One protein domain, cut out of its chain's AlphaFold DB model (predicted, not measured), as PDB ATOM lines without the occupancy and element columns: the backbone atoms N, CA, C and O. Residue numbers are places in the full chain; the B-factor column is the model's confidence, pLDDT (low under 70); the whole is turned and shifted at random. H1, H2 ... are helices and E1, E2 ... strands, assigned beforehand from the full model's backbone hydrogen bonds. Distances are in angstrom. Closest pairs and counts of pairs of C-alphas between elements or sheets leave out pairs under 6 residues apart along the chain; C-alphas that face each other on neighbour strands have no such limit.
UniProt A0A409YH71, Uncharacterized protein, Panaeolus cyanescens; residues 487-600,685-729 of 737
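Overview. This is residues 487 to 600 and 685 to 729 of the 737 residues of an uncharacterized protein of Panaeolus cyanescens (UniProt A0A409YH71). The domain is built in layers: a four-stranded sheet, E3 E2 E1 E6, has H2 and H3 over one face, and a small sheet, E7 E8 E9, covers H3 and has H4 across its far face. The small hairpin of E4 and E5 lies beyond the larger sheet's other face, and residues 487 to 498 of H1 and 724 to 729 stick out. The 159 printed residues have five named helices and nine named strands, in the order H1 E1 H2 E2 H3 E3 E4 E5 E6 E7 E8 E9 H4 H5. The class is mixed, the larger sheet parallel and the other two antiparallel; the whole is compact, with a radius of gyration of the C-alphas of 16.3 A and spans of 48 by 41 by 29 A.

Arrangement. H1, residues 487 to 502, only grazes the sheet of E3, 562 to 566, E2, 530 to 535, E1, 505 to 509, and E6, 593 to 596. Within hydrogen-bond range are N 563 and O 531, N 508 and O 532, and N 507 and O 593, each 2.8 A apart. H2, residues 513 to 525, runs along the strands over E2 and E1, its height over the sheet 9.3 A. H3, residues 547 to 559, is on the same face: two layers. E1, H2, E2 and E2, H3, E3 are strand-helix-strand units, parallel neighbour strands with a helix between, their crossovers right-handed. H2 and H3 only just touch, with 3 pairs of C-alphas within 8 A, the closest Gly 520 and Val 557 at 7.1 A. E4, 580 to 582, and E5, 588 to 590, form a hairpin, N 581 and O 589 2.9 A apart. E7, 685 to 689, E8, 693 to 698, and E9, 704 to 706, form a meander, each strand the antiparallel neighbour of the one before; N 697 and O 685 are 2.8 A apart, N 696 and O 706 2.9 A. H3 lies over E8 and E9, its height over this sheet 9.3 A; H4, residues 708 to 716, runs across the strands on the opposite face: three layers. H5, residues 721 to 727, touches no helix. Every O i to N i+4 pair is within hydrogen-bond range in H2, H3 and H5, against 11 of 12 in H1 and 4 of 5 in H4.

Along the chain. H1 begins at C-alpha 487 (-22.389, -49.956, 3.240) and measures 24.6 A, H2 18.6 A, H3 18.1 A. H5 ends at C-alpha 727 (-24.156, -46.653, 29.639).

Size, cuts and confidence. Residues 601 to 684 are not printed; C-alphas 600 and 685 are 17.9 A apart. The links E2 to H3 and E3 to E4 are long. Residue 490 and residues 690 to 693 and 699 to 729 have pLDDT under 70.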
ATOM      1  N   LYS A 487     -22.792 -50.550   4.529       71.94
ATOM      2  CA  LYS A 487     -22.389 -49.956   3.240       71.94
ATOM      3  C   LYS A 487     -23.547 -49.251   2.512       71.94
ATOM      4  O   LYS A 487     -23.337 -48.211   1.892       71.94
ATOM      5  N   ASP A 488     -24.767 -49.775   2.636       75.81
ATOM      6  CA  ASP A 488     -25.933 -49.314   1.871       75.81
ATOM      7  C   ASP A 488     -26.625 -48.107   2.541       75.81
ATOM      8  O   ASP A 488     -27.383 -47.365   1.906       75.81
ATOM      9  N   ASN A 489     -26.307 -47.849   3.818       70.62
ATOM     10  CA  ASN A 489     -26.864 -46.756   4.616       70.62
ATOM     11  C   ASN A 489     -26.678 -45.389   3.952       70.62
ATOM     12  O   ASN A 489     -27.625 -44.608   3.888       70.62
ATOM     13  N   SER A 490     -25.482 -45.086   3.440       68.88
ATOM     14  CA  SER A 490     -25.170 -43.773   2.855       68.88
ATOM     15  C   SER A 490     -26.049 -43.455   1.641       68.88
ATOM     16  O   SER A 490     -26.564 -42.341   1.525       68.88
ATOM     17  N   ALA A 491     -26.283 -44.443   0.771       77.00
ATOM     18  CA  ALA A 491     -27.170 -44.302  -0.381       77.00
ATOM     19  C   ALA A 491     -28.636 -44.138   0.060       77.00
ATOM     20  O   ALA A 491     -29.324 -43.223  -0.398       77.00
ATOM     21  N   PHE A 492     -29.092 -44.961   1.011       79.69
ATOM     22  CA  PHE A 492     -30.440 -44.876   1.575       79.69
ATOM     23  C   PHE A 492     -30.720 -43.500   2.202       79.69
ATOM     24  O   PHE A 492     -31.702 -42.845   1.842       79.69
ATOM     25  N   ILE A 493     -29.827 -43.024   3.076       73.62
ATOM     26  CA  ILE A 493     -29.914 -41.722   3.754       73.62
ATOM     27  C   ILE A 493     -29.972 -40.582   2.738       73.62
ATOM     28  O   ILE A 493     -30.850 -39.723   2.825       73.62
ATOM     29  N   ASN A 494     -29.065 -40.574   1.758       73.81
ATOM     30  CA  ASN A 494     -29.015 -39.508   0.761       73.81
ATOM     31  C   ASN A 494     -30.254 -39.519  -0.153       73.81
ATOM     32  O   ASN A 494     -30.765 -38.449  -0.479       73.81
ATOM     33  N   SER A 495     -30.821 -40.693  -0.462       85.81
ATOM     34  CA  SER A 495     -32.093 -40.790  -1.197       85.81
ATOM     35  C   SER A 495     -33.276 -40.175  -0.435       85.81
ATOM     36  O   SER A 495     -34.160 -39.581  -1.049       85.81
ATOM     37  N   TRP A 496     -33.293 -40.269   0.901       84.50
ATOM     38  CA  TRP A 496     -34.310 -39.616   1.730       84.50
ATOM     39  C   TRP A 496     -34.049 -38.121   1.894       84.50
ATOM     40  O   TRP A 496     -34.992 -37.341   1.779       84.50
ATOM     41  N   ARG A 497     -32.790 -37.699   2.079       79.12
ATOM     42  CA  ARG A 497     -32.414 -36.274   2.114       79.12
ATOM     43  C   ARG A 497     -32.861 -35.548   0.843       79.12
ATOM     44  O   ARG A 497     -33.567 -34.555   0.956       79.12
ATOM     45  N   ALA A 498     -32.572 -36.103  -0.336       80.31
ATOM     46  CA  ALA A 498     -32.988 -35.530  -1.619       80.31
ATOM     47  C   ALA A 498     -34.523 -35.419  -1.769       80.31
ATOM     48  O   ALA A 498     -35.021 -34.455  -2.348       80.31
ATOM     49  N   LYS A 499     -35.293 -36.370  -1.212       88.50
ATOM     50  CA  LYS A 499     -36.767 -36.291  -1.179       88.50
ATOM     51  C   LYS A 499     -37.255 -35.126  -0.310       88.50
ATOM     52  O   LYS A 499     -38.095 -34.360  -0.770       88.50
ATOM     53  N   PHE A 500     -36.722 -34.963   0.905       85.94
ATOM     54  CA  PHE A 500     -37.075 -33.840   1.792       85.94
ATOM     55  C   PHE A 500     -36.603 -32.479   1.257       85.94
ATOM     56  O   PHE A 500     -37.275 -31.471   1.454       85.94
ATOM     57  N   GLU A 501     -35.462 -32.443   0.571       83.06
ATOM     58  CA  GLU A 501     -34.918 -31.233  -0.042       83.06
ATOM     59  C   GLU A 501     -35.789 -30.750  -1.212       83.06
ATOM     60  O   GLU A 501     -36.137 -29.568  -1.270       83.06
ATOM     61  N   LYS A 502     -36.211 -31.671  -2.091       90.69
ATOM     62  CA  LYS A 502     -37.083 -31.375  -3.239       90.69
ATOM     63  C   LYS A 502     -38.516 -31.009  -2.831       90.69
ATOM     64  O   LYS A 502     -39.100 -30.116  -3.437       90.69
ATOM     65  N   ALA A 503     -39.087 -31.698  -1.844       92.75
ATOM     66  CA  ALA A 503     -40.474 -31.512  -1.418       92.75
ATOM     67  C   ALA A 503     -40.681 -30.193  -0.665       92.75
ATOM     68  O   ALA A 503     -39.933 -29.907   0.265       92.75
ATOM     69  N   ASN A 504     -41.689 -29.397  -1.011       94.19
ATOM     70  CA  ASN A 504     -42.054 -28.170  -0.296       94.19
ATOM     71  C   ASN A 504     -43.233 -28.390   0.653       94.19
ATOM     72  O   ASN A 504     -43.205 -27.864   1.766       94.19
ATOM     73  N   ASP A 505     -44.199 -29.218   0.250       96.88
ATOM     74  CA  ASP A 505     -45.275 -29.729   1.100       96.88
ATOM     75  C   ASP A 505     -44.937 -31.138   1.621       96.88
ATOM     76  O   ASP A 505     -44.934 -32.120   0.875       96.88
ATOM     77  N   VAL A 506     -44.657 -31.255   2.923       97.00
ATOM     78  CA  VAL A 506     -44.292 -32.518   3.591       97.00
ATOM     79  C   VAL A 506     -45.393 -32.952   4.560       97.00
ATOM     80  O   VAL A 506     -45.654 -32.293   5.570       97.00
ATOM     81  N   VAL A 507     -46.008 -34.107   4.304       97.81
ATOM     82  CA  VAL A 507     -47.027 -34.712   5.173       97.81
ATOM     83  C   VAL A 507     -46.426 -35.851   5.997       97.81
ATOM     84  O   VAL A 507     -45.832 -36.790   5.469       97.81
ATOM     85  N   ILE A 508     -46.606 -35.787   7.314       96.44
ATOM     86  CA  ILE A 508     -46.123 -36.781   8.278       96.44
ATOM     87  C   ILE A 508     -47.333 -37.503   8.870       96.44
ATOM     88  O   ILE A 508     -48.104 -36.931   9.643       96.44
ATOM     89  N   ILE A 509     -47.509 -38.775   8.517       94.94
ATOM     90  CA  ILE A 509     -48.583 -39.606   9.057       94.94
ATOM     91  C   ILE A 509     -48.155 -40.188  10.408       94.94
ATOM     92  O   ILE A 509     -47.238 -41.008  10.495       94.94
ATOM     93  N   GLY A 510     -48.885 -39.814  11.458       93.12
ATOM     94  CA  GLY A 510     -48.685 -40.258  12.834       93.12
ATOM     95  C   GLY A 510     -47.956 -39.222  13.684       93.12
ATOM     96  O   GLY A 510     -46.734 -39.146  13.688       93.12
ATOM     97  N   GLY A 511     -48.700 -38.503  14.521       91.94
ATOM     98  CA  GLY A 511     -48.171 -37.543  15.493       91.94
ATOM     99  C   GLY A 511     -47.488 -38.167  16.713       91.94
ATOM    100  O   GLY A 511     -47.590 -37.616  17.805       91.94
ATOM    101  N   GLY A 512     -46.855 -39.333  16.568       90.94
ATOM    102  CA  GLY A 512     -46.041 -39.960  17.612       90.94
ATOM    103  C   GLY A 512     -44.721 -39.215  17.840       90.94
ATOM    104  O   GLY A 512     -44.407 -38.271  17.121       90.94
ATOM    105  N   ALA A 513     -43.921 -39.656  18.817       88.12
ATOM    106  CA  ALA A 513     -42.653 -38.998  19.145       88.12
ATOM    107  C   ALA A 513     -41.734 -38.864  17.917       88.12
ATOM    108  O   ALA A 513     -41.289 -37.764  17.618       88.12
ATOM    109  N   VAL A 514     -41.562 -39.937  17.136       85.19
ATOM    110  CA  VAL A 514     -40.775 -39.921  15.888       85.19
ATOM    111  C   VAL A 514     -41.308 -38.880  14.891       85.19
ATOM    112  O   VAL A 514     -40.528 -38.101  14.356       85.19
ATOM    113  N   GLY A 515     -42.627 -38.799  14.680       89.06
ATOM    114  CA  GLY A 515     -43.238 -37.818  13.772       89.06
ATOM    115  C   GLY A 515     -43.065 -36.364  14.228       89.06
ATOM    116  O   GLY A 515     -42.856 -35.479  13.400       89.06
ATOM    117  N   ILE A 516     -43.079 -36.118  15.542       91.75
ATOM    118  CA  ILE A 516     -42.772 -34.805  16.134       91.75
ATOM    119  C   ILE A 516     -41.301 -34.438  15.914       91.75
ATOM    120  O   ILE A 516     -41.004 -33.304  15.542       91.75
ATOM    121  N   GLU A 517     -40.386 -35.389  16.113       82.44
ATOM    122  CA  GLU A 517     -38.949 -35.158  15.937       82.44
ATOM    123  C   GLU A 517     -38.600 -34.900  14.465       82.44
ATOM    124  O   GLU A 517     -37.902 -33.930  14.179       82.44
ATOM    125  N   PHE A 518     -39.172 -35.658  13.521       83.00
ATOM    126  CA  PHE A 518     -39.039 -35.363  12.087       83.00
ATOM    127  C   PHE A 518     -39.618 -33.996  11.709       83.00
ATOM    128  O   PHE A 518     -38.970 -33.259  10.970       83.00
ATOM    129  N   ALA A 519     -40.789 -33.614  12.231       87.81
ATOM    130  CA  ALA A 519     -41.349 -32.285  11.976       87.81
ATOM    131  C   ALA A 519     -40.432 -31.164  12.497       87.81
ATOM    132  O   ALA A 519     -40.225 -30.160  11.813       87.81
ATOM    133  N   GLY A 520     -39.846 -31.355  13.683       81.62
ATOM    134  CA  GLY A 520     -38.867 -30.441  14.267       81.62
ATOM    135  C   GLY A 520     -37.598 -30.305  13.425       81.62
ATOM    136  O   GLY A 520     -37.181 -29.186  13.140       81.62
ATOM    137  N   GLU A 521     -37.005 -31.417  12.986       76.94
ATOM    138  CA  GLU A 521     -35.790 -31.390  12.158       76.94
ATOM    139  C   GLU A 521     -36.050 -30.801  10.761       76.94
ATOM    140  O   GLU A 521     -35.264 -29.975  10.302       76.94
ATOM    141  N   VAL A 522     -37.163 -31.136  10.094       82.31
ATOM    142  CA  VAL A 522     -37.485 -30.569   8.767       82.31
ATOM    143  C   VAL A 522     -37.639 -29.045   8.839       82.31
ATOM    144  O   VAL A 522     -37.106 -28.348   7.979       82.31
ATOM    145  N   LYS A 523     -38.280 -28.502   9.884       84.38
ATOM    146  CA  LYS A 523     -38.385 -27.043  10.090       84.38
ATOM    147  C   LYS A 523     -37.097 -26.390  10.614       84.38
ATOM    148  O   LYS A 523     -36.946 -25.184  10.460       84.38
ATOM    149  N   GLU A 524     -36.180 -27.143  11.222       77.25
ATOM    150  CA  GLU A 524     -34.845 -26.663  11.621       77.25
ATOM    151  C   GLU A 524     -33.922 -26.507  10.398       77.25
ATOM    152  O   GLU A 524     -33.206 -25.513  10.303       77.25
ATOM    153  N   PHE A 525     -33.947 -27.454   9.452       73.62
ATOM    154  CA  PHE A 525     -33.132 -27.394   8.229       73.62
ATOM    155  C   PHE A 525     -33.776 -26.565   7.105       73.62
ATOM    156  O   PHE A 525     -33.063 -25.870   6.384       73.62
ATOM    157  N   TRP A 526     -35.108 -26.573   6.982       82.62
ATOM    158  CA  TRP A 526     -35.844 -25.807   5.972       82.62
ATOM    159  C   TRP A 526     -37.053 -25.065   6.587       82.62
ATOM    160  O   TRP A 526     -38.202 -25.477   6.405       82.62
ATOM    161  N   PRO A 527     -36.839 -23.931   7.287       85.62
ATOM    162  CA  PRO A 527     -37.905 -23.211   8.001       85.62
ATOM    163  C   PRO A 527     -39.096 -22.766   7.136       85.62
ATOM    164  O   PRO A 527     -40.205 -22.605   7.651       85.62
ATOM    165  N   HIS A 528     -38.882 -22.590   5.829       89.56
ATOM    166  CA  HIS A 528     -39.900 -22.171   4.862       89.56
ATOM    167  C   HIS A 528     -40.815 -23.305   4.371       89.56
ATOM    168  O   HIS A 528     -41.885 -23.010   3.850       89.56
ATOM    169  N   LYS A 529     -40.429 -24.586   4.508       91.75
ATOM    170  CA  LYS A 529     -41.234 -25.707   3.991       91.75
ATOM    171  C   LYS A 529     -42.511 -25.891   4.807       91.75
ATOM    172  O   LYS A 529     -42.509 -25.731   6.034       91.75
ATOM    173  N   ASN A 530     -43.592 -26.262   4.135       96.88
ATOM    174  CA  ASN A 530     -44.852 -26.612   4.772       96.88
ATOM    175  C   ASN A 530     -44.732 -28.028   5.338       96.88
ATOM    176  O   ASN A 530     -44.411 -28.972   4.621       96.88
ATOM    177  N   VAL A 531     -44.996 -28.186   6.633       97.69
ATOM    178  CA  VAL A 531     -44.986 -29.499   7.290       97.69
ATOM    179  C   VAL A 531     -46.336 -29.707   7.950       97.69
ATOM    180  O   VAL A 531     -46.770 -28.860   8.730       97.69
ATOM    181  N   THR A 532     -46.996 -30.824   7.650       98.31
ATOM    182  CA  THR A 532     -48.327 -31.153   8.172       98.31
ATOM    183  C   THR A 532     -48.319 -32.523   8.839       98.31
ATOM    184  O   THR A 532     -48.092 -33.533   8.177       98.31
ATOM    185  N   ILE A 533     -48.607 -32.586  10.140       98.12
ATOM    186  CA  ILE A 533     -48.786 -33.857  10.856       98.12
ATOM    187  C   ILE A 533     -50.262 -34.265  10.799       98.12
ATOM    188  O   ILE A 533     -51.121 -33.541  11.307       98.12
ATOM    189  N   VAL A 534     -50.551 -35.446  10.248       97.69
ATOM    190  CA  VAL A 534     -51.887 -36.072  10.267       97.69
ATOM    191  C   VAL A 534     -51.922 -37.145  11.355       97.69
ATOM    192  O   VAL A 534     -51.092 -38.056  11.359       97.69
ATOM    193  N   HIS A 535     -52.865 -37.059  12.295       96.50
ATOM    194  CA  HIS A 535     -52.912 -37.947  13.459       96.50
ATOM    195  C   HIS A 535     -54.337 -38.305  13.897       96.50
ATOM    196  O   HIS A 535     -55.158 -37.441  14.200       96.50
ATOM    197  N   GLY A 536     -54.596 -39.612  14.018       93.50
ATOM    198  CA  GLY A 536     -55.935 -40.160  14.263       93.50
ATOM    199  C   GLY A 536     -56.541 -39.846  15.633       93.50
ATOM    200  O   GLY A 536     -57.738 -40.045  15.816       93.50
ATOM    201  N   GLN A 537     -55.754 -39.351  16.594       94.38
ATOM    202  CA  GLN A 537     -56.259 -38.921  17.903       94.38
ATOM    203  C   GLN A 537     -56.415 -37.389  17.977       94.38
ATOM    204  O   GLN A 537     -55.710 -36.676  17.260       94.38
ATOM    205  N   PRO A 538     -57.263 -36.850  18.879       95.38
ATOM    206  CA  PRO A 538     -57.483 -35.403  19.012       95.38
ATOM    207  C   PRO A 538     -56.270 -34.560  19.420       95.38
ATOM    208  O   PRO A 538     -56.359 -33.338  19.412       95.38
ATOM    209  N   LEU A 539     -55.156 -35.188  19.803       96.19
ATOM    210  CA  LEU A 539     -53.916 -34.548  20.243       96.19
ATOM    211  C   LEU A 539     -52.719 -35.393  19.808       96.19
ATOM    212  O   LEU A 539     -52.836 -36.618  19.735       96.19
ATOM    213  N   LEU A 540     -51.557 -34.766  19.607       95.06
ATOM    214  CA  LEU A 540     -50.291 -35.464  19.341       95.06
ATOM    215  C   LEU A 540     -49.947 -36.486  20.439       95.06
ATOM    216  O   LEU A 540     -50.423 -36.378  21.567       95.06
ATOM    217  N   LEU A 541     -49.110 -37.470  20.106       92.25
ATOM    218  CA  LEU A 541     -48.841 -38.701  20.862       92.25
ATOM    219  C   LEU A 541     -50.093 -39.582  21.050       92.25
ATOM    220  O   LEU A 541     -51.181 -39.262  20.566       92.25
ATOM    221  N   ASN A 542     -49.935 -40.735  21.699       88.38
ATOM    222  CA  ASN A 542     -51.033 -41.643  22.041       88.38
ATOM    223  C   ASN A 542     -51.596 -41.350  23.449       88.38
ATOM    224  O   ASN A 542     -51.102 -40.494  24.184       88.38
ATOM    225  N   SER A 543     -52.657 -42.065  23.821       84.19
ATOM    226  CA  SER A 543     -53.349 -41.975  25.116       84.19
ATOM    227  C   SER A 543     -52.524 -42.439  26.320       84.19
ATOM    228  O   SER A 543     -52.887 -42.097  27.440       84.19
ATOM    229  N   SER A 544     -51.400 -43.130  26.113       82.56
ATOM    230  CA  SER A 544     -50.463 -43.498  27.184       82.56
ATOM    231  C   SER A 544     -49.751 -42.282  27.796       82.56
ATOM    232  O   SER A 544     -49.227 -42.377  28.903       82.56
ATOM    233  N   TYR A 545     -49.765 -41.126  27.118       84.25
ATOM    234  CA  TYR A 545     -49.250 -39.865  27.652       84.25
ATOM    235  C   TYR A 545     -50.385 -38.929  28.116       84.25
ATOM    236  O   TYR A 545     -51.371 -38.748  27.394       84.25
ATOM    237  N   PRO A 546     -50.261 -38.254  29.278       84.88
ATOM    238  CA  PRO A 546     -51.276 -37.326  29.776       84.88
ATOM    239  C   PRO A 546     -51.535 -36.140  28.844       84.88
ATOM    240  O   PRO A 546     -50.603 -35.547  28.291       84.88
ATOM    241  N   LYS A 547     -52.805 -35.714  28.764       87.94
ATOM    242  CA  LYS A 547     -53.274 -34.586  27.937       87.94
ATOM    243  C   LYS A 547     -52.362 -33.354  28.016       87.94
ATOM    244  O   LYS A 547     -51.993 -32.810  26.987       87.94
ATOM    245  N   LYS A 548     -51.927 -32.960  29.217       86.94
ATOM    246  CA  LYS A 548     -51.055 -31.791  29.444       86.94
ATOM    247  C   LYS A 548     -49.717 -31.848  28.687       86.94
ATOM    248  O   LYS A 548     -49.253 -30.813  28.215       86.94
ATOM    249  N   PHE A 549     -49.100 -33.027  28.558       86.69
ATOM    250  CA  PHE A 549     -47.873 -33.203  27.766       86.69
ATOM    251  C   PHE A 549     -48.172 -33.134  26.268       86.69
ATOM    252  O   PHE A 549     -47.454 -32.484  25.515       86.69
ATOM    253  N   ARG A 550     -49.286 -33.739  25.852       92.62
ATOM    254  CA  ARG A 550     -49.767 -33.759  24.463       92.62
ATOM    255  C   ARG A 550     -50.140 -32.358  23.959       92.62
ATOM    256  O   ARG A 550     -49.793 -32.000  22.838       92.62
ATOM    257  N   ASP A 551     -50.757 -31.547  24.818       92.19
ATOM    258  CA  ASP A 551     -51.049 -30.128  24.590       92.19
ATOM    259  C   ASP A 551     -49.763 -29.284  24.484       92.19
ATOM    260  O   ASP A 551     -49.693 -28.353  23.683       92.19
ATOM    261  N   ASP A 552     -48.734 -29.582  25.288       86.69
ATOM    262  CA  ASP A 552     -47.444 -28.880  25.247       86.69
ATOM    263  C   ASP A 552     -46.621 -29.235  24.005       86.69
ATOM    264  O   ASP A 552     -46.126 -28.331  23.332       86.69
ATOM    265  N   ALA A 553     -46.566 -30.517  23.643       88.75
ATOM    266  CA  ALA A 553     -46.018 -30.973  22.371       88.75
ATOM    267  C   ALA A 553     -46.744 -30.312  21.188       88.75
ATOM    268  O   ALA A 553     -46.090 -29.737  20.321       88.75
ATOM    269  N   GLY A 554     -48.085 -30.302  21.200       93.12
ATOM    270  CA  GLY A 554     -48.916 -29.611  20.209       93.12
ATOM    271  C   GLY A 554     -48.538 -28.141  20.047       93.12
ATOM    272  O   GLY A 554     -48.138 -27.735  18.958       93.12
ATOM    273  N   ARG A 555     -48.572 -27.362  21.139       94.12
ATOM    274  CA  ARG A 555     -48.216 -25.931  21.128       94.12
ATOM    275  C   ARG A 555     -46.804 -25.671  20.601       94.12
ATOM    276  O   ARG A 555     -46.616 -24.740  19.820       94.12
ATOM    277  N   ARG A 556     -45.814 -26.472  21.012       86.62
ATOM    278  CA  ARG A 556     -44.415 -26.315  20.566       86.62
ATOM    279  C   ARG A 556     -44.260 -26.592  19.078       86.62
ATOM    280  O   ARG A 556     -43.643 -25.788  18.384       86.62
ATOM    281  N   VAL A 557     -44.868 -27.669  18.590       90.69
ATOM    282  CA  VAL A 557     -44.877 -28.037  17.170       90.69
ATOM    283  C   VAL A 557     -45.569 -26.953  16.334       90.69
ATOM    284  O   VAL A 557     -44.991 -26.484  15.358       90.69
ATOM    285  N   THR A 558     -46.725 -26.432  16.756       94.94
ATOM    286  CA  THR A 558     -47.359 -25.301  16.050       94.94
ATOM    287  C   THR A 558     -46.521 -24.017  16.098       94.94
ATOM    288  O   THR A 558     -46.486 -23.280  15.118       94.94
ATOM    289  N   SER A 559     -45.788 -23.758  17.191       90.81
ATOM    290  CA  SER A 559     -44.980 -22.531  17.353       90.81
ATOM    291  C   SER A 559     -43.761 -22.429  16.424       90.81
ATOM    292  O   SER A 559     -43.191 -21.350  16.294       90.81
ATOM    293  N   ILE A 560     -43.379 -23.526  15.762       85.62
ATOM    294  CA  ILE A 560     -42.343 -23.549  14.715       85.62
ATOM    295  C   ILE A 560     -42.935 -23.612  13.294       85.62
ATOM    296  O   ILE A 560     -42.208 -23.862  12.337       85.62
ATOM    297  N   GLY A 561     -44.246 -23.394  13.132       93.31
ATOM    298  CA  GLY A 561     -44.907 -23.385  11.824       93.31
ATOM    299  C   GLY A 561     -45.099 -24.779  11.218       93.31
ATOM    300  O   GLY A 561     -44.823 -24.972  10.031       93.31
ATOM    301  N   VAL A 562     -45.536 -25.741  12.040       97.19
ATOM    302  CA  VAL A 562     -46.034 -27.061  11.612       97.19
ATOM    303  C   VAL A 562     -47.557 -27.090  11.753       97.19
ATOM    304  O   VAL A 562     -48.099 -26.794  12.820       97.19
ATOM    305  N   ASN A 563     -48.243 -27.492  10.688       98.06
ATOM    306  CA  ASN A 563     -49.691 -27.656  10.647       98.06
ATOM    307  C   ASN A 563     -50.105 -28.985  11.293       98.06
ATOM    308  O   ASN A 563     -49.439 -30.006  11.115       98.06
ATOM    309  N   LEU A 564     -51.238 -29.000  11.998       98.00
ATOM    310  CA  LEU A 564     -51.781 -30.207  12.628       98.00
ATOM    311  C   LEU A 564     -53.161 -30.553  12.055       98.00
ATOM    312  O   LEU A 564     -54.045 -29.700  11.970       98.00
ATOM    313  N   VAL A 565     -53.360 -31.824  11.712       97.88
ATOM    314  CA  VAL A 565     -54.657 -32.403  11.348       97.88
ATOM    315  C   VAL A 565     -54.932 -33.544  12.324       97.88
ATOM    316  O   VAL A 565     -54.292 -34.591  12.270       97.88
ATOM    317  N   LEU A 566     -55.831 -33.293  13.275       97.19
ATOM    318  CA  LEU A 566     -56.057 -34.127  14.457       97.19
ATOM    319  C   LEU A 566     -57.461 -34.743  14.434       97.19
ATOM    320  O   LEU A 566     -58.386 -34.180  13.852       97.19
ATOM    321  N   SER A 567     -57.638 -35.870  15.126       96.19
ATOM    322  CA  SER A 567     -58.857 -36.705  15.062       96.19
ATOM    323  C   SER A 567     -59.165 -37.243  13.657       96.19
ATOM    324  O   SER A 567     -60.334 -37.470  13.334       96.19
ATOM    325  N   ASP A 568     -58.151 -37.397  12.806       96.00
ATOM    326  CA  ASP A 568     -58.315 -37.738  11.391       96.00
ATOM    327  C   ASP A 568     -57.102 -38.522  10.867       96.00
ATOM    328  O   ASP A 568     -56.023 -38.501  11.459       96.00
ATOM    329  N   PHE A 569     -57.281 -39.278   9.789       92.75
ATOM    330  CA  PHE A 569     -56.374 -40.362   9.414       92.75
ATOM    331  C   PHE A 569     -56.075 -40.332   7.915       92.75
ATOM    332  O   PHE A 569     -56.969 -40.079   7.112       92.75
ATOM    333  N   LEU A 570     -54.830 -40.633   7.552       92.62
ATOM    334  CA  LEU A 570     -54.435 -40.977   6.188       92.62
ATOM    335  C   LEU A 570     -54.001 -42.447   6.179       92.62
ATOM    336  O   LEU A 570     -53.341 -42.902   7.122       92.62
ATOM    337  N   ASP A 571     -54.428 -43.202   5.172       87.50
ATOM    338  CA  ASP A 571     -54.280 -44.659   5.147       87.50
ATOM    339  C   ASP A 571     -52.927 -45.104   4.591       87.50
ATOM    340  O   ASP A 571     -52.154 -45.724   5.326       87.50
ATOM    341  N   SER A 572     -52.601 -44.709   3.360       87.81
ATOM    342  CA  SER A 572     -51.306 -44.960   2.721       87.81
ATOM    343  C   SER A 572     -50.442 -43.695   2.628       87.81
ATOM    344  O   SER A 572     -50.835 -42.613   3.067       87.81
ATOM    345  N   THR A 573     -49.235 -43.834   2.080       90.19
ATOM    346  CA  THR A 573     -48.327 -42.721   1.750       90.19
ATOM    347  C   THR A 573     -48.473 -42.242   0.302       90.19
ATOM    348  O   THR A 573     -47.605 -41.524  -0.192       90.19
ATOM    349  N   ASP A 574     -49.524 -42.663  -0.400       92.38
ATOM    350  CA  ASP A 574     -49.674 -42.397  -1.829       92.38
ATOM    351  C   ASP A 574     -50.209 -40.984  -2.068       92.38
ATOM    352  O   ASP A 574     -51.149 -40.534  -1.412       92.38
ATOM    353  N   ILE A 575     -49.606 -40.287  -3.029       92.62
ATOM    354  CA  ILE A 575     -49.998 -38.943  -3.456       92.62
ATOM    355  C   ILE A 575     -50.758 -39.096  -4.774       92.62
ATOM    356  O   ILE A 575     -50.276 -39.761  -5.693       92.62
ATOM    357  N   SER A 576     -51.947 -38.500  -4.880       89.75
ATOM    358  CA  SER A 576     -52.709 -38.537  -6.132       89.75
ATOM    359  C   SER A 576     -52.083 -37.625  -7.199       89.75
ATOM    360  O   SER A 576     -51.288 -36.737  -6.895       89.75
ATOM    361  N   SER A 577     -52.415 -37.835  -8.475       86.12
ATOM    362  CA  SER A 577     -51.708 -37.220  -9.616       86.12
ATOM    363  C   SER A 577     -51.782 -35.687  -9.705       86.12
ATOM    364  O   SER A 577     -51.105 -35.104 -10.547       86.12
ATOM    365  N   ASN A 578     -52.582 -35.030  -8.863       88.00
ATOM    366  CA  ASN A 578     -52.659 -33.572  -8.728       88.00
ATOM    367  C   ASN A 578     -51.920 -33.022  -7.484       88.00
ATOM    368  O   ASN A 578     -52.091 -31.852  -7.154       88.00
ATOM    369  N   GLY A 579     -51.126 -33.847  -6.786       90.69
ATOM    370  CA  GLY A 579     -50.363 -33.447  -5.595       90.69
ATOM    371  C   GLY A 579     -51.157 -33.459  -4.284       90.69
ATOM    372  O   GLY A 579     -50.666 -32.965  -3.274       90.69
ATOM    373  N   ILE A 580     -52.381 -34.000  -4.270       94.00
ATOM    374  CA  ILE A 580     -53.251 -33.990  -3.085       94.00
ATOM    375  C   ILE A 580     -53.267 -35.359  -2.393       94.00
ATOM    376  O   ILE A 580     -53.382 -36.407  -3.041       94.00
ATOM    377  N   VAL A 581     -53.238 -35.342  -1.059       95.81
ATOM    378  CA  VAL A 581     -53.681 -36.452  -0.202       95.81
ATOM    379  C   VAL A 581     -55.000 -36.106   0.484       95.81
ATOM    380  O   VAL A 581     -55.223 -34.963   0.889       95.81
ATOM    381  N   LYS A 582     -55.881 -37.100   0.628       95.50
ATOM    382  CA  LYS A 582     -57.220 -36.933   1.205       95.50
ATOM    383  C   LYS A 582     -57.391 -37.821   2.431       95.50
ATOM    384  O   LYS A 582     -57.177 -39.028   2.362       95.50
ATOM    385  N   THR A 583     -57.750 -37.224   3.562       96.19
ATOM    386  CA  THR A 583     -57.964 -37.954   4.817       96.19
ATOM    387  C   THR A 583     -59.277 -38.739   4.812       96.19
ATOM    388  O   THR A 583     -60.171 -38.480   4.001       96.19
ATOM    389  N   ARG A 584     -59.453 -39.653   5.775       95.19
ATOM    390  CA  ARG A 584     -60.705 -40.408   5.971       95.19
ATOM    391  C   ARG A 584     -61.934 -39.518   6.193       95.19
ATOM    392  O   ARG A 584     -63.032 -39.930   5.834       95.19
ATOM    393  N   LYS A 585     -61.780 -38.314   6.758       95.94
ATOM    394  CA  LYS A 585     -62.871 -37.320   6.877       95.94
ATOM    395  C   LYS A 585     -62.990 -36.384   5.669       95.94
ATOM    396  O   LYS A 585     -63.708 -35.390   5.731       95.94
ATOM    397  N   GLY A 586     -62.301 -36.690   4.572       93.81
ATOM    398  CA  GLY A 586     -62.391 -35.960   3.312       93.81
ATOM    399  C   GLY A 586     -61.614 -34.644   3.272       93.81
ATOM    400  O   GLY A 586     -61.793 -33.897   2.312       93.81
ATOM    401  N   LYS A 587     -60.754 -34.347   4.257       95.50
ATOM    402  CA  LYS A 587     -59.895 -33.158   4.205       95.50
ATOM    403  C   LYS A 587     -58.781 -33.379   3.189       95.50
ATOM    404  O   LYS A 587     -58.033 -34.349   3.282       95.50
ATOM    405  N   GLU A 588     -58.656 -32.448   2.257       96.12
ATOM    406  CA  GLU A 588     -57.603 -32.431   1.245       96.12
ATOM    407  C   GLU A 588     -56.404 -31.601   1.726       96.12
ATOM    408  O   GLU A 588     -56.556 -30.598   2.433       96.12
ATOM    409  N   ILE A 589     -55.199 -32.079   1.414       96.88
ATOM    410  CA  ILE A 589     -53.916 -31.521   1.852       96.88
ATOM    411  C   ILE A 589     -52.930 -31.649   0.683       96.88
ATOM    412  O   ILE A 589     -52.805 -32.734   0.116       96.88
ATOM    413  N   SER A 590     -52.228 -30.568   0.336       96.00
ATOM    414  CA  SER A 590     -51.121 -30.612  -0.633       96.00
ATOM    415  C   SER A 590     -49.942 -31.416  -0.071       96.00
ATOM    416  O   SER A 590     -49.656 -31.334   1.129       96.00
ATOM    417  N   ALA A 591     -49.278 -32.210  -0.912       95.81
ATOM    418  CA  ALA A 591     -48.132 -33.032  -0.546       95.81
ATOM    419  C   ALA A 591     -47.214 -33.304  -1.750       95.81
ATOM    420  O   ALA A 591     -47.603 -33.984  -2.695       95.81
ATOM    421  N   ASP A 592     -45.955 -32.875  -1.660       95.44
ATOM    422  CA  ASP A 592     -44.861 -33.353  -2.519       95.44
ATOM    423  C   ASP A 592     -44.232 -34.646  -1.966       95.44
ATOM    424  O   ASP A 592     -43.647 -35.443  -2.703       95.44
ATOM    425  N   LEU A 593     -44.306 -34.839  -0.644       95.62
ATOM    426  CA  LEU A 593     -43.752 -35.991   0.063       95.62
ATOM    427  C   LEU A 593     -44.639 -36.381   1.244       95.62
ATOM    428  O   LEU A 593     -44.918 -35.566   2.121       95.62
ATOM    429  N   VAL A 594     -44.989 -37.664   1.318       95.62
ATOM    430  CA  VAL A 594     -45.674 -38.256   2.469       95.62
ATOM    431  C   VAL A 594     -44.753 -39.283   3.121       95.62
ATOM    432  O   VAL A 594     -44.203 -40.153   2.446       95.62
ATOM    433  N   ILE A 595     -44.593 -39.210   4.442       93.38
ATOM    434  CA  ILE A 595     -43.899 -40.232   5.237       93.38
ATOM    435  C   ILE A 595     -44.835 -40.793   6.302       93.38
ATOM    436  O   ILE A 595     -45.621 -40.060   6.895       93.38
ATOM    437  N   THR A 596     -44.715 -42.082   6.607       89.69
ATOM    438  CA  THR A 596     -45.337 -42.680   7.794       89.69
ATOM    439  C   THR A 596     -44.308 -42.801   8.915       89.69
ATOM    440  O   THR A 596     -43.199 -43.285   8.702       89.69
ATOM    441  N   THR A 597     -44.689 -42.399  10.128       85.69
ATOM    442  CA  THR A 597     -43.987 -42.754  11.375       85.69
ATOM    443  C   THR A 597     -44.853 -43.685  12.234       85.69
ATOM    444  O   THR A 597     -44.865 -43.609  13.462       85.69
ATOM    445  N   ARG A 598     -45.625 -44.544  11.557       80.88
ATOM    446  CA  ARG A 598     -46.447 -45.647  12.084       80.88
ATOM    447  C   ARG A 598     -45.969 -46.967  11.462       80.88
ATOM    448  O   ARG A 598     -45.180 -46.948  10.521       80.88
ATOM    449  N   GLY A 599     -46.519 -48.094  11.915       70.94
ATOM    450  CA  GLY A 599     -46.259 -49.397  11.290       70.94
ATOM    451  C   GLY A 599     -44.902 -49.988  11.668       70.94
ATOM    452  O   GLY A 599     -44.175 -50.465  10.801       70.94
ATOM    453  N   PHE A 600     -44.562 -49.937  12.959       82.69
ATOM    454  CA  PHE A 600     -43.534 -50.811  13.518       82.69
ATOM    455  C   PHE A 600     -44.004 -52.269  13.419       82.69
ATOM    456  O   PHE A 600     -45.121 -52.575  13.837       82.69
ATOM    457  N   ILE A 685     -39.859 -40.014  28.405       72.12
ATOM    458  CA  ILE A 685     -39.522 -39.711  27.012       72.12
ATOM    459  C   ILE A 685     -39.108 -38.247  26.850       72.12
ATOM    460  O   ILE A 685     -39.781 -37.328  27.309       72.12
ATOM    461  N   LEU A 686     -37.981 -38.033  26.174       71.94
ATOM    462  CA  LEU A 686     -37.501 -36.719  25.759       71.94
ATOM    463  C   LEU A 686     -37.704 -36.606  24.247       71.94
ATOM    464  O   LEU A 686     -37.197 -37.452  23.504       71.94
ATOM    465  N   ILE A 687     -38.427 -35.572  23.814       75.31
ATOM    466  CA  ILE A 687     -38.803 -35.337  22.416       75.31
ATOM    467  C   ILE A 687     -38.157 -34.026  21.950       75.31
ATOM    468  O   ILE A 687     -38.515 -32.946  22.428       75.31
ATOM    469  N   SER A 688     -37.185 -34.109  21.042       72.25
ATOM    470  CA  SER A 688     -36.533 -32.934  20.445       72.25
ATOM    471  C   SER A 688     -37.424 -32.271  19.392       72.25
ATOM    472  O   SER A 688     -38.176 -32.930  18.685       72.25
ATOM    473  N   ILE A 689     -37.340 -30.948  19.272       77.31
ATOM    474  CA  ILE A 689     -38.059 -30.178  18.250       77.31
ATOM    475  C   ILE A 689     -37.014 -29.272  17.588       77.31
ATOM    476  O   ILE A 689     -36.819 -28.124  17.984       77.31
ATOM    477  N   GLY A 690     -36.253 -29.839  16.650       63.69
ATOM    478  CA  GLY A 690     -35.021 -29.222  16.161       63.69
ATOM    479  C   GLY A 690     -33.862 -29.332  17.166       63.69
ATOM    480  O   GLY A 690     -33.909 -30.074  18.153       63.69
ATOM    481  N   LYS A 691     -32.804 -28.546  16.948       57.00
ATOM    482  CA  LYS A 691     -31.564 -28.549  17.756       57.00
ATOM    483  C   LYS A 691     -31.699 -27.777  19.067       57.00
ATOM    484  O   LYS A 691     -30.951 -28.033  20.006       57.00
ATOM    485  N   SER A 692     -32.629 -26.824  19.129       56.44
ATOM    486  CA  SER A 692     -32.731 -25.846  20.224       56.44
ATOM    487  C   SER A 692     -33.940 -26.029  21.145       56.44
ATOM    488  O   SER A 692     -33.877 -25.598  22.297       56.44
ATOM    489  N   ARG A 693     -35.016 -26.677  20.675       66.06
ATOM    490  CA  ARG A 693     -36.287 -26.833  21.405       66.06
ATOM    491  C   ARG A 693     -36.591 -28.295  21.726       66.06
ATOM    492  O   ARG A 693     -35.919 -29.219  21.256       66.06
ATOM    493  N   GLY A 694     -37.621 -28.506  22.537       71.19
ATOM    494  CA  GLY A 694     -38.142 -29.835  22.841       71.19
ATOM    495  C   GLY A 694     -39.108 -29.850  24.018       71.19
ATOM    496  O   GLY A 694     -39.343 -28.831  24.672       71.19
ATOM    497  N   THR A 695     -39.666 -31.024  24.294       71.75
ATOM    498  CA  THR A 695     -40.453 -31.276  25.502       71.75
ATOM    499  C   THR A 695     -40.143 -32.660  26.061       71.75
ATOM    500  O   THR A 695     -39.997 -33.638  25.323       71.75
ATOM    501  N   ALA A 696     -40.007 -32.737  27.380       74.19
ATOM    502  CA  ALA A 696     -39.677 -33.951  28.102       74.19
ATOM    503  C   ALA A 696     -40.813 -34.327  29.049       74.19
ATOM    504  O   ALA A 696     -41.231 -33.518  29.882       74.19
ATOM    505  N   PHE A 697     -41.270 -35.571  28.938       71.12
ATOM    506  CA  PHE A 697     -42.184 -36.200  29.873       71.12
ATOM    507  C   PHE A 697     -41.417 -37.134  30.793       71.12
ATOM    508  O   PHE A 697     -40.760 -38.072  30.340       71.12
ATOM    509  N   ILE A 698     -41.550 -36.909  32.093       70.88
ATOM    510  CA  ILE A 698     -41.124 -37.861  33.115       70.88
ATOM    511  C   ILE A 698     -42.399 -38.322  33.819       70.88
ATOM    512  O   ILE A 698     -42.992 -37.587  34.607       70.88
ATOM    513  N   GLY A 699     -42.833 -39.530  33.460       55.38
ATOM    514  CA  GLY A 699     -44.000 -40.245  33.981       55.38
ATOM    515  C   GLY A 699     -43.711 -41.042  35.245       55.38
ATOM    516  O   GLY A 699     -44.578 -41.769  35.722       55.38
ATOM    517  N   VAL A 700     -42.532 -40.856  35.852       48.09
ATOM    518  CA  VAL A 700     -42.480 -40.966  37.308       48.09
ATOM    519  C   VAL A 700     -43.465 -39.916  37.812       48.09
ATOM    520  O   VAL A 700     -43.381 -38.747  37.427       48.09
ATOM    521  N   LEU A 701     -44.355 -40.313  38.716       42.81
ATOM    522  CA  LEU A 701     -45.228 -39.382  39.412       42.81
ATOM    523  C   LEU A 701     -46.418 -38.879  38.498       42.81
ATOM    524  O   LEU A 701     -47.085 -39.709  37.894       42.81
ATOM    525  N   TRP A 702     -46.765 -37.580  38.387       38.09
ATOM    526  CA  TRP A 702     -48.017 -37.003  37.797       38.09
ATOM    527  C   TRP A 702     -47.774 -36.486  36.369       38.09
ATOM    528  O   TRP A 702     -48.507 -35.642  35.858       38.09
ATOM    529  N   GLY A 703     -46.702 -36.955  35.726       49.78
ATOM    530  CA  GLY A 703     -46.270 -36.451  34.430       49.78
ATOM    531  C   GLY A 703     -45.632 -35.071  34.533       49.78
ATOM    532  O   GLY A 703     -46.262 -34.047  34.249       49.78
ATOM    533  N   PHE A 704     -44.358 -35.031  34.916       55.81
ATOM    534  CA  PHE A 704     -43.563 -33.819  34.747       55.81
ATOM    535  C   PHE A 704     -43.453 -33.490  33.256       55.81
ATOM    536  O   PHE A 704     -43.074 -34.351  32.468       55.81
ATOM    537  N   VAL A 705     -43.746 -32.239  32.897       55.00
ATOM    538  CA  VAL A 705     -43.527 -31.683  31.556       55.00
ATOM    539  C   VAL A 705     -42.451 -30.613  31.680       55.00
ATOM    540  O   VAL A 705     -42.660 -29.615  32.373       55.00
ATOM    541  N   LEU A 706     -41.299 -30.839  31.054       58.31
ATOM    542  CA  LEU A 706     -40.119 -29.978  31.145       58.31
ATOM    543  C   LEU A 706     -39.755 -29.460  29.747       58.31
ATOM    544  O   LEU A 706     -39.710 -30.222  28.785       58.31
ATOM    545  N   GLY A 707     -39.556 -28.145  29.631       47.25
ATOM    546  CA  GLY A 707     -39.460 -27.447  28.345       47.25
ATOM    547  C   GLY A 707     -38.073 -27.450  27.696       47.25
ATOM    548  O   GLY A 707     -37.224 -28.307  27.963       47.25
ATOM    549  N   ASP A 708     -37.844 -26.443  26.850       47.59
ATOM    550  CA  ASP A 708     -36.718 -26.388  25.910       47.59
ATOM    551  C   ASP A 708     -35.360 -26.437  26.603       47.59
ATOM    552  O   ASP A 708     -34.512 -27.217  26.199       47.59
ATOM    553  N   TRP A 709     -35.159 -25.673  27.682       37.59
ATOM    554  CA  TRP A 709     -33.884 -25.634  28.412       37.59
ATOM    555  C   TRP A 709     -33.451 -27.020  28.917       37.59
ATOM    556  O   TRP A 709     -32.315 -27.433  28.694       37.59
ATOM    557  N   PHE A 710     -34.376 -27.772  29.524       41.31
ATOM    558  CA  PHE A 710     -34.115 -29.120  30.034       41.31
ATOM    559  C   PHE A 710     -33.906 -30.123  28.890       41.31
ATOM    560  O   PHE A 710     -32.945 -30.893  28.890       41.31
ATOM    561  N   THR A 711     -34.771 -30.081  27.873       40.53
ATOM    562  CA  THR A 711     -34.719 -31.026  26.745       40.53
ATOM    563  C   THR A 711     -33.512 -30.772  25.834       40.53
ATOM    564  O   THR A 711     -32.910 -31.719  25.336       40.53
ATOM    565  N   SER A 712     -33.101 -29.514  25.665       47.16
ATOM    566  CA  SER A 712     -31.933 -29.098  24.880       47.16
ATOM    567  C   SER A 712     -30.615 -29.426  25.579       47.16
ATOM    568  O   SER A 712     -29.688 -29.923  24.937       47.16
ATOM    569  N   MET A 713     -30.549 -29.227  26.902       41.75
ATOM    570  CA  MET A 713     -29.390 -29.595  27.719       41.75
ATOM    571  C   MET A 713     -29.124 -31.105  27.714       41.75
ATOM    572  O   MET A 713     -27.964 -31.503  27.691       41.75
ATOM    573  N   ILE A 714     -30.178 -31.931  27.726       47.44
ATOM    574  CA  ILE A 714     -30.053 -33.389  27.878       47.44
ATOM    575  C   ILE A 714     -30.108 -34.133  26.532       47.44
ATOM    576  O   ILE A 714     -29.329 -35.060  26.330       47.44
ATOM    577  N   LYS A 715     -30.999 -33.754  25.601       44.97
ATOM    578  CA  LYS A 715     -31.191 -34.455  24.315       44.97
ATOM    579  C   LYS A 715     -30.832 -33.624  23.082       44.97
ATOM    580  O   LYS A 715     -30.053 -34.114  22.276       44.97
ATOM    581  N   SER A 716     -31.372 -32.420  22.869       43.38
ATOM    582  CA  SER A 716     -31.365 -31.822  21.510       43.38
ATOM    583  C   SER A 716     -29.963 -31.530  20.931       43.38
ATOM    584  O   SER A 716     -29.798 -31.565  19.704       43.38
ATOM    585  N   LYS A 717     -28.947 -31.323  21.790       44.84
ATOM    586  CA  LYS A 717     -27.537 -31.140  21.391       44.84
ATOM    587  C   LYS A 717     -26.842 -32.425  20.913       44.84
ATOM    588  O   LYS A 717     -26.320 -32.431  19.804       44.84
ATOM    589  N   SER A 718     -26.836 -33.495  21.715       42.75
ATOM    590  CA  SER A 718     -26.061 -34.729  21.452       42.75
ATOM    591  C   SER A 718     -26.911 -35.985  21.192       42.75
ATOM    592  O   SER A 718     -26.370 -37.073  21.020       42.75
ATOM    593  N   LEU A 719     -28.242 -35.858  21.168       45.03
ATOM    594  CA  LEU A 719     -29.234 -36.937  21.016       45.03
ATOM    595  C   LEU A 719     -28.987 -38.153  21.931       45.03
ATOM    596  O   LEU A 719     -29.255 -39.289  21.548       45.03
ATOM    597  N   LEU A 720     -28.497 -37.895  23.152       46.25
ATOM    598  CA  LEU A 720     -28.081 -38.884  24.161       46.25
ATOM    599  C   LEU A 720     -26.894 -39.780  23.756       46.25
ATOM    600  O   LEU A 720     -26.555 -40.680  24.518       46.25
ATOM    601  N   VAL A 721     -26.229 -39.548  22.617       46.91
ATOM    602  CA  VAL A 721     -25.195 -40.453  22.076       46.91
ATOM    603  C   VAL A 721     -24.046 -40.681  23.064       46.91
ATOM    604  O   VAL A 721     -23.668 -41.823  23.291       46.91
ATOM    605  N   GLU A 722     -23.532 -39.629  23.702       41.62
ATOM    606  CA  GLU A 722     -22.458 -39.715  24.710       41.62
ATOM    607  C   GLU A 722     -22.916 -40.462  25.975       41.62
ATOM    608  O   GLU A 722     -22.230 -41.356  26.469       41.62
ATOM    609  N   MET A 723     -24.125 -40.165  26.464       41.47
ATOM    610  CA  MET A 723     -24.706 -40.848  27.625       41.47
ATOM    611  C   MET A 723     -24.907 -42.346  27.351       41.47
ATOM    612  O   MET A 723     -24.617 -43.180  28.209       41.47
ATOM    613  N   MET A 724     -25.378 -42.693  26.152       45.00
ATOM    614  CA  MET A 724     -25.636 -44.071  25.743       45.00
ATOM    615  C   MET A 724     -24.347 -44.836  25.413       45.00
ATOM    616  O   MET A 724     -24.273 -46.024  25.727       45.00
ATOM    617  N   ARG A 725     -23.308 -44.175  24.877       46.12
ATOM    618  CA  ARG A 725     -21.954 -44.747  24.777       46.12
ATOM    619  C   ARG A 725     -21.428 -45.145  26.157       46.12
ATOM    620  O   ARG A 725     -21.018 -46.290  26.335       46.12
ATOM    621  N   GLY A 726     -21.518 -44.249  27.144       39.81
ATOM    622  CA  GLY A 726     -21.123 -44.537  28.526       39.81
ATOM    623  C   GLY A 726     -21.940 -45.669  29.165       39.81
ATOM    624  O   GLY A 726     -21.369 -46.602  29.725       39.81
ATOM    625  N   GLN A 727     -23.272 -45.638  29.042       43.47
ATOM    626  CA  GLN A 727     -24.156 -46.653  29.639       43.47
ATOM    627  C   GLN A 727     -24.004 -48.051  29.020       43.47
ATOM    628  O   GLN A 727     -24.135 -49.043  29.735       43.47
ATOM    629  N   MET A 728     -23.701 -48.152  27.722       41.84
ATOM    630  CA  MET A 728     -23.489 -49.430  27.025       41.84
ATOM    631  C   MET A 728     -22.010 -49.865  26.964       41.84
ATOM    632  O   MET A 728     -21.691 -50.792  26.222       41.84
ATOM    633  N   LYS A 729     -21.112 -49.221  27.734       44.69
ATOM    634  CA  LYS A 729     -19.649 -49.453  27.746       44.69
ATOM    635  C   LYS A 729     -18.937 -49.246  26.387       44.69
ATOM    636  O   LYS A 729     -17.816 -49.714  26.215       44.69
TER     637      LYS A 729